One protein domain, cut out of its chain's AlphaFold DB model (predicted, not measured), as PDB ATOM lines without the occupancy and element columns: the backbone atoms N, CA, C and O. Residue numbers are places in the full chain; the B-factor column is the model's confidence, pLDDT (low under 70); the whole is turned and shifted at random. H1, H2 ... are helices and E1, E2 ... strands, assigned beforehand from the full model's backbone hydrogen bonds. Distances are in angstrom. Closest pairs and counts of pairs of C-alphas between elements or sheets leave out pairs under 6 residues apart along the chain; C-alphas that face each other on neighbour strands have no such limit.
ATOM      1  N   VAL A  14     -54.684 -69.667 -10.395       96.50
ATOM      2  CA  VAL A  14     -55.897 -69.649 -11.216       96.50
ATOM      3  C   VAL A  14     -57.108 -69.491 -10.314       96.50
ATOM      4  O   VAL A  14     -57.298 -70.271  -9.383       96.50
ATOM      5  N   PHE A  15     -57.951 -68.514 -10.624       95.00
ATOM      6  CA  PHE A  15     -59.254 -68.339  -9.996       95.00
ATOM      7  C   PHE A  15     -60.344 -68.500 -11.056       95.00
ATOM      8  O   PHE A  15     -60.292 -67.860 -12.106       95.00
ATOM      9  N   LYS A  16     -61.320 -69.374 -10.806       96.44
ATOM     10  CA  LYS A  16     -62.456 -69.602 -11.707       96.44
ATOM     11  C   LYS A  16     -63.721 -69.065 -11.054       96.44
ATOM     12  O   LYS A  16     -63.996 -69.396  -9.903       96.44
ATOM     13  N   LYS A  17     -64.479 -68.256 -11.788       94.50
ATOM     14  CA  LYS A  17     -65.792 -67.767 -11.363       94.50
ATOM     15  C   LYS A  17     -66.710 -67.726 -12.573       94.50
ATOM     16  O   LYS A  17     -66.391 -67.053 -13.552       94.50
ATOM     17  N   ASP A  18     -67.826 -68.443 -12.481       92.81
ATOM     18  CA  ASP A  18     -68.742 -68.682 -13.599       92.81
ATOM     19  C   ASP A  18     -67.965 -69.251 -14.811       92.81
ATOM     20  O   ASP A  18     -67.066 -70.077 -14.635       92.81
ATOM     21  N   ASP A  19     -68.237 -68.759 -16.021       93.62
ATOM     22  CA  ASP A  19     -67.517 -69.121 -17.253       93.62
ATOM     23  C   ASP A  19     -66.186 -68.359 -17.444       93.62
ATOM     24  O   ASP A  19     -65.598 -68.371 -18.530       93.62
ATOM     25  N   LYS A  20     -65.690 -67.661 -16.412       94.38
ATOM     26  CA  LYS A  20     -64.459 -66.859 -16.489       94.38
ATOM     27  C   LYS A  20     -63.306 -67.501 -15.728       94.38
ATOM     28  O   LYS A  20     -63.439 -67.948 -14.586       94.38
ATOM     29  N   ILE A  21     -62.135 -67.475 -16.362       96.62
ATOM     30  CA  ILE A  21     -60.865 -67.936 -15.797       96.62
ATOM     31  C   ILE A  21     -59.937 -66.730 -15.644       96.62
ATOM     32  O   ILE A  21     -59.657 -66.025 -16.613       96.62
ATOM     33  N   TYR A  22     -59.453 -66.511 -14.426       95.56
ATOM     34  CA  TYR A  22     -58.514 -65.455 -14.071       95.56
ATOM     35  C   TYR A  22     -57.155 -66.073 -13.742       95.56
ATOM     36  O   TYR A  22     -57.082 -67.037 -12.980       95.56
ATOM     37  N   PHE A  23     -56.084 -65.501 -14.293       95.81
ATOM     38  CA  PHE A  23     -54.703 -65.910 -14.034       95.81
ATOM     39  C   PHE A  23     -53.979 -64.791 -13.290       95.81
ATOM     40  O   PHE A  23     -54.022 -63.634 -13.710       95.81
ATOM     41  N   SER A  24     -53.300 -65.125 -12.201       92.94
ATOM     42  CA  SER A  24     -52.475 -64.192 -11.433       92.94
ATOM     43  C   SER A  24     -51.158 -64.851 -11.036       92.94
ATOM     44  O   SER A  24     -51.023 -66.067 -11.058       92.94
ATOM     45  N   THR A  25     -50.143 -64.063 -10.706       93.50
ATOM     46  CA  THR A  25     -48.895 -64.553 -10.110       93.50
ATOM     47  C   THR A  25     -48.307 -63.432  -9.275       93.50
ATOM     48  O   THR A  25     -48.425 -62.261  -9.636       93.50
ATOM     49  N   THR A  26     -47.624 -63.783  -8.195       89.50
ATOM     50  CA  THR A  26     -46.772 -62.841  -7.466       89.50
ATOM     51  C   THR A  26     -45.372 -62.910  -8.059       89.50
ATOM     52  O   THR A  26     -44.850 -64.005  -8.272       89.50
ATOM     53  N   VAL A  27     -44.767 -61.760  -8.365       84.88
ATOM     54  CA  VAL A  27     -43.399 -61.685  -8.894       84.88
ATOM     55  C   VAL A  27     -42.551 -60.846  -7.952       84.88
ATOM     56  O   VAL A  27     -42.759 -59.641  -7.837       84.88
ATOM     57  N   PHE A  28     -41.553 -61.470  -7.333       80.06
ATOM     58  CA  PHE A  28     -40.515 -60.754  -6.602       80.06
ATOM     59  C   PHE A  28     -39.458 -60.290  -7.601       80.06
ATOM     60  O   PHE A  28     -38.729 -61.098  -8.174       80.06
ATOM     61  N   SER A  29     -39.424 -58.987  -7.867       81.06
ATOM     62  CA  SER A  29     -38.403 -58.384  -8.726       81.06
ATOM     63  C   SER A  29     -37.402 -57.644  -7.847       81.06
ATOM     64  O   SER A  29     -37.845 -56.889  -6.983       81.06
ATOM     65  N   PRO A  30     -36.083 -57.802  -8.054       82.94
ATOM     66  CA  PRO A  30     -35.124 -56.922  -7.407       82.94
ATOM     67  C   PRO A  30     -35.382 -55.489  -7.882       82.94
ATOM     68  O   PRO A  30     -35.455 -55.229  -9.086       82.94
ATOM     69  N   VAL A  31     -35.535 -54.569  -6.934       82.88
ATOM     70  CA  VAL A  31     -35.705 -53.140  -7.198       82.88
ATOM     71  C   VAL A  31     -34.528 -52.408  -6.577       82.88
ATOM     72  O   VAL A  31     -34.145 -52.680  -5.441       82.88
ATOM     73  N   ARG A  32     -33.941 -51.481  -7.332       88.12
ATOM     74  CA  ARG A  32     -32.962 -50.530  -6.810       88.12
ATOM     75  C   ARG A  32     -33.669 -49.197  -6.603       88.12
ATOM     76  O   ARG A  32     -34.253 -48.678  -7.549       88.12
ATOM     77  N   TYR A  33     -33.584 -48.665  -5.391       91.31
ATOM     78  CA  TYR A  33     -34.065 -47.331  -5.056       91.31
ATOM     79  C   TYR A  33     -32.892 -46.358  -4.981       91.31
ATOM     80  O   TYR A  33     -31.800 -46.730  -4.545       91.31
ATOM     81  N   ASN A  34     -33.133 -45.109  -5.376       91.94
ATOM     82  CA  ASN A  34     -32.259 -44.011  -4.971       91.94
ATOM     83  C   ASN A  34     -32.702 -43.505  -3.593       91.94
ATOM     84  O   ASN A  34     -33.898 -43.509  -3.291       91.94
ATOM     85  N   LEU A  35     -31.747 -43.062  -2.778       93.56
ATOM     86  CA  LEU A  35     -32.010 -42.546  -1.437       93.56
ATOM     87  C   LEU A  35     -31.878 -41.023  -1.434       93.56
ATOM     88  O   LEU A  35     -30.821 -40.489  -1.768       93.56
ATOM     89  N   ASN A  36     -32.947 -40.345  -1.029       95.06
ATOM     90  CA  ASN A  36     -32.961 -38.917  -0.735       95.06
ATOM     91  C   ASN A  36     -33.177 -38.712   0.767       95.06
ATOM     92  O   ASN A  36     -33.764 -39.558   1.437       95.06
ATOM     93  N   PHE A  37     -32.750 -37.563   1.285       96.12
ATOM     94  CA  PHE A  37     -32.887 -37.228   2.700       96.12
ATOM     95  C   PHE A  37     -33.965 -36.161   2.880       96.12
ATOM     96  O   PHE A  37     -33.899 -35.097   2.267       96.12
ATOM     97  N   GLY A  38     -34.974 -36.474   3.683       93.38
ATOM     98  CA  GLY A  38     -35.991 -35.535   4.134       93.38
ATOM     99  C   GLY A  38     -35.619 -34.904   5.470       93.38
ATOM    100  O   GLY A  38     -34.852 -35.460   6.251       93.38
ATOM    101  N   GLU A  39     -36.171 -33.728   5.733       91.81
ATOM    102  CA  GLU A  39     -36.002 -33.027   7.005       91.81
ATOM    103  C   GLU A  39     -37.166 -33.353   7.955       91.81
ATOM    104  O   GLU A  39     -38.266 -33.673   7.505       91.81
ATOM    105  N   GLY A  40     -36.941 -33.249   9.271       86.38
ATOM    106  CA  GLY A  40     -38.022 -33.189  10.265       86.38
ATOM    107  C   GLY A  40     -37.959 -34.192  11.421       86.38
ATOM    108  O   GLY A  40     -38.432 -33.852  12.500       86.38
ATOM    109  N   MET A  41     -37.364 -35.381  11.252       90.44
ATOM    110  CA  MET A  41     -37.276 -36.378  12.343       90.44
ATOM    111  C   MET A  41     -35.851 -36.585  12.856       90.44
ATOM    112  O   MET A  41     -35.624 -36.629  14.062       90.44
ATOM    113  N   MET A  42     -34.882 -36.680  11.947       94.81
ATOM    114  CA  MET A  42     -33.456 -36.744  12.256       94.81
ATOM    115  C   MET A  42     -32.703 -35.726  11.384       94.81
ATOM    116  O   MET A  42     -33.064 -35.545  10.219       94.81
ATOM    117  N   PRO A  43     -31.656 -35.054  11.900       96.69
ATOM    118  CA  PRO A  43     -30.794 -34.210  11.079       96.69
ATOM    119  C   PRO A  43     -30.198 -34.978   9.894       96.69
ATOM    120  O   PRO A  43     -29.718 -36.104  10.042       96.69
ATOM    121  N   VAL A  44     -30.171 -34.348   8.718       96.38
ATOM    122  CA  VAL A  44     -29.682 -34.979   7.480       96.38
ATOM    123  C   VAL A  44     -28.229 -35.437   7.597       96.38
ATOM    124  O   VAL A  44     -27.885 -36.526   7.140       96.38
ATOM    125  N   GLU A  45     -27.379 -34.638   8.235       96.25
ATOM    126  CA  GLU A  45     -25.971 -34.984   8.460       96.25
ATOM    127  C   GLU A  45     -25.822 -36.218   9.354       96.25
ATOM    128  O   GLU A  45     -25.017 -37.101   9.062       96.25
ATOM    129  N   GLN A  46     -26.657 -36.326  10.390       96.44
ATOM    130  CA  GLN A  46     -26.668 -37.487  11.272       96.44
ATOM    131  C   GLN A  46     -27.094 -38.751  10.516       96.44
ATOM    132  O   GLN A  46     -26.436 -39.780  10.641       96.44
ATOM    133  N   MET A  47     -28.145 -38.677   9.690       97.44
ATOM    134  CA  MET A  47     -28.576 -39.817   8.870       97.44
ATOM    135  C   MET A  47     -27.468 -40.303   7.934       97.44
ATOM    136  O   MET A  47     -27.214 -41.505   7.856       97.44
ATOM    137  N   LYS A  48     -26.792 -39.374   7.249       97.19
ATOM    138  CA  LYS A  48     -25.665 -39.698   6.364       97.19
ATOM    139  C   LYS A  48     -24.536 -40.373   7.130       97.19
ATOM    140  O   LYS A  48     -24.099 -41.441   6.723       97.19
ATOM    141  N   SER A  49     -24.139 -39.804   8.268       96.75
ATOM    142  CA  SER A  49     -23.066 -40.357   9.096       96.75
ATOM    143  C   SER A  49     -23.381 -41.774   9.583       96.75
ATOM    144  O   SER A  49     -22.533 -42.659   9.495       96.75
ATOM    145  N   VAL A  50     -24.618 -42.023  10.030       96.44
ATOM    146  CA  VAL A  50     -25.055 -43.360  10.451       96.44
ATOM    147  C   VAL A  50     -25.000 -44.350   9.287       96.44
ATOM    148  O   VAL A  50     -24.488 -45.455   9.460       96.44
ATOM    149  N   LEU A  51     -25.500 -43.972   8.106       96.44
ATOM    150  CA  LEU A  51     -25.470 -44.840   6.923       96.44
ATOM    151  C   LEU A  51     -24.042 -45.140   6.461       96.44
ATOM    152  O   LEU A  51     -23.751 -46.292   6.155       96.44
ATOM    153  N   GLU A  52     -23.161 -44.140   6.437       97.00
ATOM    154  CA  GLU A  52     -21.747 -44.310   6.079       97.00
ATOM    155  C   GLU A  52     -21.053 -45.284   7.039       97.00
ATOM    156  O   GLU A  52     -20.498 -46.291   6.602       97.00
ATOM    157  N   GLN A  53     -21.188 -45.066   8.351       95.81
ATOM    158  CA  GLN A  53     -20.617 -45.956   9.365       95.81
ATOM    159  C   GLN A  53     -21.177 -47.380   9.266       95.81
ATOM    160  O   GLN A  53     -20.429 -48.354   9.378       95.81
ATOM    161  N   CYS A  54     -22.487 -47.536   9.058       95.25
ATOM    162  CA  CYS A  54     -23.098 -48.859   8.939       95.25
ATOM    163  C   CYS A  54     -22.670 -49.573   7.649       95.25
ATOM    164  O   CYS A  54     -22.447 -50.784   7.678       95.25
ATOM    165  N   ALA A  55     -22.485 -48.839   6.546       94.50
ATOM    166  CA  ALA A  55     -21.989 -49.388   5.288       94.50
ATOM    167  C   ALA A  55     -20.557 -49.932   5.426       94.50
ATOM    168  O   ALA A  55     -20.288 -51.050   4.984       94.50
ATOM    169  N   GLU A  56     -19.667 -49.198   6.100       94.25
ATOM    170  CA  GLU A  56     -18.295 -49.650   6.388       94.25
ATOM    171  C   GLU A  56     -18.264 -50.900   7.280       94.25
ATOM    172  O   GLU A  56     -17.405 -51.767   7.126       94.25
ATOM    173  N   ASN A  57     -19.229 -51.019   8.195       91.38
ATOM    174  CA  ASN A  57     -19.320 -52.118   9.154       91.38
ATOM    175  C   ASN A  57     -20.164 -53.311   8.677       91.38
ATOM    176  O   ASN A  57     -20.367 -54.240   9.467       91.38
ATOM    177  N   ALA A  58     -20.672 -53.283   7.438       91.69
ATOM    178  CA  ALA A  58     -21.644 -54.250   6.918       91.69
ATOM    179  C   ALA A  58     -22.816 -54.489   7.896       91.69
ATOM    180  O   ALA A  58     -23.212 -55.624   8.167       91.69
ATOM    181  N   GLN A  59     -23.324 -53.401   8.475       93.06
ATOM    182  CA  GLN A  59     -24.383 -53.406   9.475       93.06
ATOM    183  C   GLN A  59     -25.716 -52.997   8.844       93.06
ATOM    184  O   GLN A  59     -25.807 -51.973   8.168       93.06
ATOM    185  N   ASP A  60     -26.753 -53.795   9.097       94.62
ATOM    186  CA  ASP A  60     -28.118 -53.477   8.678       94.62
ATOM    187  C   ASP A  60     -28.637 -52.233   9.430       94.62
ATOM    188  O   ASP A  60     -28.288 -51.992  10.589       94.62
ATOM    189  N   VAL A  61     -29.523 -51.469   8.792       96.19
ATOM    190  CA  VAL A  61     -30.198 -50.310   9.393       96.19
ATOM    191  C   VAL A  61     -31.711 -50.435   9.257       96.19
ATOM    192  O   VAL A  61     -32.222 -50.988   8.284       96.19
ATOM    193  N   GLU A  62     -32.430 -49.885  10.226       96.25
ATOM    194  CA  GLU A  62     -33.851 -49.580  10.125       96.25
ATOM    195  C   GLU A  62     -34.012 -48.129   9.665       96.25
ATOM    196  O   GLU A  62     -33.292 -47.241  10.130       96.25
ATOM    197  N   ILE A  63     -34.942 -47.892   8.740       96.31
ATOM    198  CA  ILE A  63     -35.219 -46.568   8.185       96.31
ATOM    199  C   ILE A  63     -36.709 -46.250   8.260       96.31
ATOM    200  O   ILE A  63     -37.552 -47.120   8.046       96.31
ATOM    201  N   GLU A  64     -37.029 -44.981   8.486       96.19
ATOM    202  CA  GLU A  64     -38.380 -44.446   8.311       96.19
ATOM    203  C   GLU A  64     -38.384 -43.558   7.065       96.19
ATOM    204  O   GLU A  64     -37.603 -42.606   6.963       96.19
ATOM    205  N   PHE A  65     -39.221 -43.897   6.084       96.62
ATOM    206  CA  PHE A  65     -39.176 -43.288   4.758       96.62
ATOM    207  C   PHE A  65     -40.554 -43.195   4.101       96.62
ATOM    208  O   PHE A  65     -41.489 -43.908   4.463       96.62
ATOM    209  N   THR A  66     -40.656 -42.330   3.093       95.81
ATOM    210  CA  THR A  66     -41.759 -42.333   2.124       95.81
ATOM    211  C   THR A  66     -41.259 -42.787   0.754       95.81
ATOM    212  O   THR A  66     -40.105 -42.549   0.383       95.81
ATOM    213  N   GLU A  67     -42.123 -43.453  -0.013       93.31
ATOM    214  CA  GLU A  67     -41.822 -43.878  -1.384       93.31
ATOM    215  C   GLU A  67     -42.397 -42.906  -2.408       93.31
ATOM    216  O   GLU A  67     -43.534 -42.447  -2.300       93.31
ATOM    217  N   SER A  68     -41.614 -42.629  -3.449       89.75
ATOM    218  CA  SER A  68     -42.061 -41.862  -4.607       89.75
ATOM    219  C   SER A  68     -41.502 -42.446  -5.902       89.75
ATOM    220  O   SER A  68     -40.435 -43.060  -5.932       89.75
ATOM    221  N   GLN A  69     -42.227 -42.245  -7.001       88.88
ATOM    222  CA  GLN A  69     -41.786 -42.648  -8.331       88.88
ATOM    223  C   GLN A  69     -41.345 -41.410  -9.112       88.88
ATOM    224  O   GLN A  69     -42.135 -40.491  -9.326       88.88
ATOM    225  N   THR A  70     -40.098 -41.392  -9.579       86.50
ATOM    226  CA  THR A  70     -39.579 -40.310 -10.426       86.50
ATOM    227  C   THR A  70     -39.328 -40.797 -11.851       86.50
ATOM    228  O   THR A  70     -39.350 -42.000 -12.135       86.50
ATOM    229  N   LYS A  71     -39.026 -39.861 -12.762       86.38
ATOM    230  CA  LYS A  71     -38.603 -40.169 -14.141       86.38
ATOM    231  C   LYS A  71     -37.326 -41.021 -14.205       86.38
ATOM    232  O   LYS A  71     -37.090 -41.667 -15.218       86.38
ATOM    233  N   PHE A  72     -36.526 -41.033 -13.136       82.25
ATOM    234  CA  PHE A  72     -35.261 -41.767 -13.039       82.25
ATOM    235  C   PHE A  72     -35.379 -43.077 -12.251       82.25
ATOM    236  O   PHE A  72     -34.373 -43.730 -11.987       82.25
ATOM    237  N   GLY A  73     -36.600 -43.467 -11.879       87.12
ATOM    238  CA  GLY A  73     -36.864 -44.669 -11.101       87.12
ATOM    239  C   GLY A  73     -37.447 -44.372  -9.719       87.12
ATOM    240  O   GLY A  73     -37.778 -43.219  -9.406       87.12
ATOM    241  N   PRO A  74     -37.635 -45.429  -8.917       92.56
ATOM    242  CA  PRO A  74     -38.217 -45.315  -7.594       92.56
ATOM    243  C   PRO A  74     -37.211 -44.692  -6.616       92.56
ATOM    244  O   PRO A  74     -35.997 -44.910  -6.705       92.56
ATOM    245  N   VAL A  75     -37.720 -43.878  -5.699       93.44
ATOM    246  CA  VAL A  75     -36.926 -43.109  -4.739       93.44
ATOM    247  C   VAL A  75     -37.537 -43.258  -3.352       93.44
ATOM    248  O   VAL A  75     -38.748 -43.106  -3.189       93.44
ATOM    249  N   MET A  76     -36.686 -43.524  -2.363       95.62
ATOM    250  CA  MET A  76     -37.045 -43.452  -0.947       95.62
ATOM    251  C   MET A  76     -36.563 -42.119  -0.389       95.62
ATOM    252  O   MET A  76     -35.380 -41.790  -0.504       95.62
ATOM    253  N   GLN A  77     -37.467 -41.352   0.213       95.62
ATOM    254  CA  GLN A  77     -37.105 -40.180   1.001       95.62
ATOM    255  C   GLN A  77     -37.042 -40.588   2.472       95.62
ATOM    256  O   GLN A  77     -38.071 -40.857   3.084       95.62
ATOM    257  N   ILE A  78     -35.827 -40.684   3.008       96.94
ATOM    258  CA  ILE A  78     -35.539 -41.152   4.367       96.94
ATOM    259  C   ILE A  78     -35.583 -39.973   5.338       96.94
ATOM    260  O   ILE A  78     -35.010 -38.921   5.056       96.94
ATOM    261  N   PHE A  79     -36.222 -40.172   6.488       96.94
ATOM    262  CA  PHE A  79     -36.378 -39.166   7.541       96.94
ATOM    263  C   PHE A  79     -35.703 -39.565   8.861       96.94
ATOM    264  O   PHE A  79     -35.408 -38.692   9.677       96.94
ATOM    265  N   SER A  80     -35.441 -40.858   9.079       96.88
ATOM    266  CA  SER A  80     -34.633 -41.353  10.197       96.88
ATOM    267  C   SER A  80     -33.896 -42.643   9.827       96.88
ATOM    268  O   SER A  80     -34.330 -43.392   8.948       96.88
ATOM    269  N   VAL A  81     -32.766 -42.887  10.497       96.75
ATOM    270  CA  VAL A  81     -31.947 -44.094  10.331       96.75
ATOM    271  C   VAL A  81     -31.487 -44.574  11.703       96.75
ATOM    272  O   VAL A  81     -30.987 -43.779  12.503       96.75
ATOM    273  N   LYS A  82     -31.615 -45.872  11.977       96.06
ATOM    274  CA  LYS A  82     -31.120 -46.504  13.206       96.06
ATOM    275  C   LYS A  82     -30.320 -47.764  12.871       96.06
ATOM    276  O   LYS A  82     -30.835 -48.620  12.155       96.06
ATOM    277  N   PRO A  83     -29.093 -47.926  13.393       95.56
ATOM    278  CA  PRO A  83     -28.361 -49.180  13.256       95.56
ATOM    279  C   PRO A  83     -29.122 -50.326  13.922       95.56
ATOM    280  O   PRO A  83     -29.535 -50.212  15.078       95.56
ATOM    281  N   LEU A  84     -29.271 -51.446  13.220       94.56
ATOM    282  CA  LEU A  84     -29.791 -52.671  13.815       94.56
ATOM    283  C   LEU A  84     -28.669 -53.414  14.553       94.56
ATOM    284  O   LEU A  84     -27.505 -53.325  14.154       94.56
TER     285      LEU A  84
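Overview. This is residues 14 to 84 of the 90 residues of an uncharacterized protein of Sphingobacterium sp (UniProt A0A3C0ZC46). Two separate parts are joined by the stretched-out residues 25 to 33: a small hairpin of two short strands, E1 and E2, far out at one end, and at the other a head in which the helix H1 covers one face of a strongly twisted three-stranded sheet. The hairpin and the stretch after it make an arm that gives the model much of its length, and residues 16 to 21 at its far end stick out free. The printed part has 71 residues, with one named helix and five named strands in the order E1 E2 E3 H1 E4 E5, and its class is mixed, helices and strands. The head's sheet runs E3 E5 E4 and is mixed, while E1 and E2 are antiparallel. The whole is extended, with a radius of gyration of the C-alphas of 18.7 A and spans of 59 by 26 by 22 A.

Along the chain. E1, residues 14 to 17, begins with C-alpha 14 at (-55.897, -69.649, -11.216). E2 follows as residues 20 to 24, and E3 holds residues 34 to 37, starting from C-alpha 34 at (-32.259, -44.011, -4.971). H1, residues 44 to 56, measures 18.6 A from first to last C-alpha. E4, residues 61 to 70, measures 24.1 A and bends by 71 degrees at residue 64. E5, residues 73 to 83, measures 26.2 A, bends by 78 degrees at residue 79 and ends with C-alpha 83 at (-28.361, -49.180, 13.256).

Arrangement. E1 and E2 form a hairpin, with N 15 and O 22 at 2.9 A and N 22 and O 15 at 2.8 A, within hydrogen-bond range. Both strands are apart from E3, H1, E4 and E5. In the larger sheet, E5 is the inner strand. E3 is parallel to it at 53 degrees, with N 36 and O 76 2.9 A apart. E4 and E5 form an antiparallel hairpin at 162 degrees, with N 68 and O 75 2.9 A apart and N 62 and O 82 2.8 A apart. H1 is on this sheet at a height of 7.5 A. It lies over E4 and only just over E5, on which 3 of its C-alphas fall, and runs across the strands, at 64 degrees to E4 on the local plane. The closest C-alphas of H1 and E5 are those of Met 47 and Val 81, 5.6 A apart. In H1 every O i to N i+4 pair is within hydrogen-bond range.

Size, cuts and confidence. The two C-alphas farthest apart are those of Asp 19 and Glu 45, 59.6 A. The printed part has no cut and no long link. The mean pLDDT of the printed part is 93.1, and no printed residue is under 70.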